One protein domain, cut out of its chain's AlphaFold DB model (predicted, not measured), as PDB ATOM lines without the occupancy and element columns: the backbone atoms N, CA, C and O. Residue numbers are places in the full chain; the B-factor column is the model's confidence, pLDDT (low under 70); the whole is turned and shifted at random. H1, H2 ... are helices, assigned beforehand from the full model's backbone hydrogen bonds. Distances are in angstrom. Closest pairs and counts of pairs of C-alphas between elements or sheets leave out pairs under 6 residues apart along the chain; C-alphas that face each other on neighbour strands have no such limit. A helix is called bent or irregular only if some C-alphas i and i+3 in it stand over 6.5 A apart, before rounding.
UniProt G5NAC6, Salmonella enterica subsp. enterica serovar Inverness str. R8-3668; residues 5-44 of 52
ATOM      1  N   ASP A   5     -18.819 -59.948 -17.754       91.88
ATOM      2  CA  ASP A   5     -17.356 -59.938 -17.751       91.88
ATOM      3  C   ASP A   5     -16.789 -58.512 -17.781       91.88
ATOM      4  O   ASP A   5     -15.908 -58.165 -16.991       91.88
ATOM      5  N   ILE A   6     -17.359 -57.651 -18.629       91.00
ATOM      6  CA  ILE A   6     -16.960 -56.246 -18.726       91.00
ATOM      7  C   ILE A   6     -17.323 -55.498 -17.440       91.00
ATOM      8  O   ILE A   6     -16.517 -54.716 -16.939       91.00
ATOM      9  N   GLN A   7     -18.508 -55.745 -16.875       92.88
ATOM     10  CA  GLN A   7     -18.909 -55.134 -15.603       92.88
ATOM     11  C   GLN A   7     -17.988 -55.541 -14.452       92.88
ATOM     12  O   GLN A   7     -17.530 -54.666 -13.714       92.88
ATOM     13  N   SER A   8     -17.660 -56.828 -14.340       94.62
ATOM     14  CA  SER A   8     -16.730 -57.334 -13.327       94.62
ATOM     15  C   SER A   8     -15.342 -56.713 -13.474       94.62
ATOM     16  O   SER A   8     -14.780 -56.232 -12.490       94.62
ATOM     17  N   ARG A   9     -14.816 -56.619 -14.703       95.06
ATOM     18  CA  ARG A   9     -13.506 -56.002 -14.949       95.06
ATOM     19  C   ARG A   9     -13.489 -54.510 -14.617       95.06
ATOM     20  O   ARG A   9     -12.516 -54.016 -14.054       95.06
ATOM     21  N   ILE A  10     -14.566 -53.784 -14.924       93.88
ATOM     22  CA  ILE A  10     -14.706 -52.371 -14.544       93.88
ATOM     23  C   ILE A  10     -14.733 -52.215 -13.017       93.88
ATOM     24  O   ILE A  10     -14.109 -51.292 -12.496       93.88
ATOM     25  N   ALA A  11     -15.449 -53.083 -12.298       94.44
ATOM     26  CA  ALA A  11     -15.523 -53.031 -10.839       94.44
ATOM     27  C   ALA A  11     -14.153 -53.281 -10.185       94.44
ATOM     28  O   ALA A  11     -13.746 -52.516  -9.311       94.44
ATOM     29  N   GLU A  12     -13.413 -54.282 -10.666       95.62
ATOM     30  CA  GLU A  12     -12.060 -54.604 -10.204       95.62
ATOM     31  C   GLU A  12     -11.093 -53.424 -10.396       95.62
ATOM     32  O   GLU A  12     -10.423 -52.998  -9.456       95.62
ATOM     33  N   LEU A  13     -11.072 -52.831 -11.594       94.94
ATOM     34  CA  LEU A  13     -10.210 -51.684 -11.893       94.94
ATOM     35  C   LEU A  13     -10.579 -50.447 -11.061       94.94
ATOM     36  O   LEU A  13      -9.700 -49.694 -10.643       94.94
ATOM     37  N   LYS A  14     -11.873 -50.233 -10.787       90.38
ATOM     38  CA  LYS A  14     -12.326 -49.155  -9.893       90.38
ATOM     39  C   LYS A  14     -11.836 -49.364  -8.461       90.38
ATOM     40  O   LYS A  14     -11.424 -48.383  -7.842       90.38
ATOM     41  N   ALA A  15     -11.864 -50.599  -7.960       89.00
ATOM     42  CA  ALA A  15     -11.348 -50.937  -6.636       89.00
ATOM     43  C   ALA A  15      -9.830 -50.702  -6.557       89.00
ATOM     44  O   ALA A  15      -9.393 -49.908  -5.732       89.00
ATOM     45  N   GLN A  16      -9.054 -51.249  -7.503       91.88
ATOM     46  CA  GLN A  16      -7.596 -51.054  -7.572       91.88
ATOM     47  C   GLN A  16      -7.203 -49.574  -7.622       91.88
ATOM     48  O   GLN A  16      -6.273 -49.140  -6.949       91.88
ATOM     49  N   ARG A  17      -7.931 -48.772  -8.407       87.31
ATOM     50  CA  ARG A  17      -7.716 -47.325  -8.473       87.31
ATOM     51  C   ARG A  17      -7.999 -46.651  -7.126       87.31
ATOM     52  O   ARG A  17      -7.244 -45.771  -6.729       87.31
ATOM     53  N   ASN A  18      -9.086 -47.012  -6.449       81.44
ATOM     54  CA  ASN A  18      -9.413 -46.422  -5.151       81.44
ATOM     55  C   ASN A  18      -8.342 -46.756  -4.098       81.44
ATOM     56  O   ASN A  18      -7.952 -45.862  -3.348       81.44
ATOM     57  N   ASP A  19      -7.819 -47.985  -4.110       83.62
ATOM     58  CA  ASP A  19      -6.735 -48.416  -3.220       83.62
ATOM     59  C   ASP A  19      -5.422 -47.678  -3.524       83.62
ATOM     60  O   ASP A  19      -4.774 -47.170  -2.611       83.62
ATOM     61  N   LEU A  20      -5.059 -47.542  -4.806       82.69
ATOM     62  CA  LEU A  20      -3.832 -46.862  -5.239       82.69
ATOM     63  C   LEU A  20      -3.811 -45.376  -4.857       82.69
ATOM     64  O   LEU A  20      -2.783 -44.861  -4.429       82.69
ATOM     65  N   ILE A  21      -4.929 -44.667  -5.040       81.50
ATOM     66  CA  ILE A  21      -4.984 -43.225  -4.759       81.50
ATOM     67  C   ILE A  21      -5.205 -42.976  -3.253       81.50
ATOM     68  O   ILE A  21      -5.012 -41.859  -2.777       81.50
ATOM     69  N   GLY A  22      -5.603 -43.995  -2.479       76.00
ATOM     70  CA  GLY A  22      -5.835 -43.863  -1.037       76.00
ATOM     71  C   GLY A  22      -6.939 -42.855  -0.690       76.00
ATOM     72  O   GLY A  22      -7.003 -42.356   0.435       76.00
ATOM     73  N   ILE A  23      -7.806 -42.531  -1.655       76.81
ATOM     74  CA  ILE A  23      -8.938 -41.620  -1.470       76.81
ATOM     75  C   ILE A  23     -10.027 -42.401  -0.749       76.81
ATOM     76  O   ILE A  23     -10.874 -43.050  -1.358       76.81
ATOM     77  N   ASN A  24      -9.985 -42.340   0.574       80.31
ATOM     78  CA  ASN A  24     -11.049 -42.829   1.434       80.31
ATOM     79  C   ASN A  24     -11.957 -41.673   1.890       80.31
ATOM     80  O   ASN A  24     -11.666 -40.492   1.677       80.31
ATOM     81  N   ALA A  25     -13.074 -42.014   2.532       82.94
ATOM     82  CA  ALA A  25     -14.031 -41.027   3.030       82.94
ATOM     83  C   ALA A  25     -13.379 -40.000   3.977       82.94
ATOM     84  O   ALA A  25     -13.696 -38.815   3.919       82.94
ATOM     85  N   THR A  26     -12.415 -40.432   4.795       85.56
ATOM     86  CA  THR A  26     -11.661 -39.566   5.710       85.56
ATOM     87  C   THR A  26     -10.794 -38.551   4.963       85.56
ATOM     88  O   THR A  26     -10.760 -37.381   5.336       85.56
ATOM     89  N   TYR A  27     -10.120 -38.965   3.888       86.94
ATOM     90  CA  TYR A  27      -9.333 -38.079   3.033       86.94
ATOM     91  C   TYR A  27     -10.217 -37.006   2.387       86.94
ATOM     92  O   TYR A  27      -9.871 -35.826   2.429       86.94
ATOM     93  N   ILE A  28     -11.381 -37.401   1.856       86.81
ATOM     94  CA  ILE A  28     -12.342 -36.466   1.253       86.81
ATOM     95  C   ILE A  28     -12.849 -35.468   2.300       86.81
ATOM     96  O   ILE A  28     -12.798 -34.265   2.055       86.81
ATOM     97  N   LEU A  29     -13.274 -35.940   3.476       89.00
ATOM     98  CA  LEU A  29     -13.787 -35.081   4.548       89.00
ATOM     99  C   LEU A  29     -12.737 -34.065   5.020       89.00
ATOM    100  O   LEU A  29     -13.020 -32.873   5.115       89.00
ATOM    101  N   ASN A  30     -11.500 -34.515   5.240       89.00
ATOM    102  CA  ASN A  30     -10.400 -33.633   5.626       89.00
ATOM    103  C   ASN A  30     -10.063 -32.613   4.534       89.00
ATOM    104  O   ASN A  30      -9.685 -31.481   4.837       89.00
ATOM    105  N   ARG A  31     -10.173 -33.000   3.257       87.94
ATOM    106  CA  ARG A  31      -9.915 -32.092   2.139       87.94
ATOM    107  C   ARG A  31     -11.025 -31.055   1.991       87.94
ATOM    108  O   ARG A  31     -10.690 -29.902   1.757       87.94
ATOM    109  N   LEU A  32     -12.287 -31.437   2.191       88.62
ATOM    110  CA  LEU A  32     -13.429 -30.519   2.201       88.62
ATOM    111  C   LEU A  32     -13.271 -29.441   3.280       88.62
ATOM    112  O   LEU A  32     -13.350 -28.263   2.960       88.62
ATOM    113  N   VAL A  33     -12.950 -29.827   4.519       87.38
ATOM    114  CA  VAL A  33     -12.732 -28.869   5.620       87.38
ATOM    115  C   VAL A  33     -11.545 -27.943   5.341       87.38
ATOM    116  O   VAL A  33     -11.624 -26.746   5.586       87.38
ATOM    117  N   LYS A  34     -10.436 -28.477   4.813       85.31
ATOM    118  CA  LYS A  34      -9.263 -27.658   4.462       85.31
ATOM    119  C   LYS A  34      -9.558 -26.651   3.354       85.31
ATOM    120  O   LYS A  34      -9.018 -25.555   3.403       85.31
ATOM    121  N   ILE A  35     -10.346 -27.043   2.355       88.94
ATOM    122  CA  ILE A  35     -10.754 -26.147   1.269       88.94
ATOM    123  C   ILE A  35     -11.647 -25.048   1.839       88.94
ATOM    124  O   ILE A  35     -11.306 -23.890   1.682       88.94
ATOM    125  N   ASP A  36     -12.677 -25.394   2.612       83.50
ATOM    126  CA  ASP A  36     -13.566 -24.411   3.249       83.50
ATOM    127  C   ASP A  36     -12.786 -23.386   4.097       83.50
ATOM    128  O   ASP A  36     -12.977 -22.180   3.974       83.50
ATOM    129  N   GLN A  37     -11.802 -23.842   4.880       83.19
ATOM    130  CA  GLN A  37     -10.925 -22.960   5.661       83.19
ATOM    131  C   GLN A  37     -10.020 -22.057   4.806       83.19
ATOM    132  O   GLN A  37      -9.722 -20.937   5.221       83.19
ATOM    133  N   MET A  38      -9.548 -22.536   3.653       82.50
ATOM    134  CA  MET A  38      -8.745 -21.733   2.726       82.50
ATOM    135  C   MET A  38      -9.620 -20.733   1.955       82.50
ATOM    136  O   MET A  38      -9.231 -19.577   1.823       82.50
ATOM    137  N   ASP A  39     -10.821 -21.138   1.544       80.06
ATOM    138  CA  ASP A  39     -11.776 -20.325   0.786       80.06
ATOM    139  C   ASP A  39     -12.339 -19.168   1.634       80.06
ATOM    140  O   ASP A  39     -12.624 -18.089   1.111       80.06
ATOM    141  N   VAL A  40     -12.421 -19.335   2.964       75.38
ATOM    142  CA  VAL A  40     -12.751 -18.242   3.900       75.38
ATOM    143  C   VAL A  40     -11.790 -17.058   3.737       75.38
ATOM    144  O   VAL A  40     -12.216 -15.905   3.779       75.38
ATOM    145  N   LEU A  41     -10.499 -17.310   3.513       79.75
ATOM    146  CA  LEU A  41      -9.523 -16.236   3.314       79.75
ATOM    147  C   LEU A  41      -9.743 -15.507   1.986       79.75
ATOM    148  O   LEU A  41      -9.489 -14.306   1.902       79.75
ATOM    149  N   ASP A  42     -10.259 -16.201   0.975       78.75
ATOM    150  CA  ASP A  42     -10.528 -15.634  -0.345       78.75
ATOM    151  C   ASP A  42     -11.811 -14.795  -0.393       78.75
ATOM    152  O   ASP A  42     -11.904 -13.880  -1.213       78.75
ATOM    153  N   ILE A  43     -12.759 -15.025   0.520       82.94
ATOM    154  CA  ILE A  43     -13.984 -14.218   0.651       82.94
ATOM    155  C   ILE A  43     -13.858 -13.070   1.662       82.94
ATOM    156  O   ILE A  43     -14.768 -12.249   1.752       82.94
ATOM    157  N   LEU A  44     -12.764 -12.972   2.425       83.81
ATOM    158  CA  LEU A  44     -12.553 -11.920   3.430       83.81
ATOM    159  C   LEU A  44     -11.565 -10.851   2.948       83.81
ATOM    160  O   LEU A  44     -10.518 -11.147   2.379       83.81
TER     161      LEU A  44
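Overview. This is residues 5 to 44 of the 52 residues of a protein of Salmonella enterica subsp. enterica serovar Inverness str. R8-3668 (UniProt G5NAC6). Two helices, H1 and H2, follow one another end to end as the two arms of a long, wide-open V, with a small step between them at residues 22 to 24. Neither helix folds back on the other, and the arms together make the long axis. The printed part has 40 residues with two named helices, H1 then H2, and no named strand; the class is all helix. It is extended, with a radius of gyration of the C-alphas of 16.0 A, and its C-alphas span 53 by 15 by 12 A, a rod in outline.

Along the chain. H1 is residues 5 to 21, 24.5 A from first to last C-alpha. It begins at C-alpha 5, at (-17.356, -59.938, -17.751), and ends at C-alpha 21, at (-4.984, -43.225, -4.759); x, y and z are each higher at its end. H2, the longest helix, is residues 25 to 43 and 26.9 A long. It runs from C-alpha 25 at (-14.031, -41.027, 3.030) to C-alpha 43 at (-13.984, -14.218, 0.651), with an N-to-C direction of (0.03, 1.00, -0.09), almost along y.

Arrangement. H1 and H2 are apart, with no C-alpha of the one within 8 A of the other. A tight link of 3 residues, Gly 22 to Asn 24, joins them, and they form no hairpin. Residues 5 to 44 stand free: no C-alphas 8 or more residues apart along the chain are within 10 A. In H1 every O i to N i+4 pair is within hydrogen-bond range; in H2 13 of 15 are. Neither helix is bent or irregular.

Size, cuts and confidence. The two C-alphas farthest apart are those of Asp 5 and Leu 44, 52.7 A, the first and last printed residues. The printed part has no cut and no long link. The mean pLDDT of the printed part is 86.3, and no printed residue is under 70.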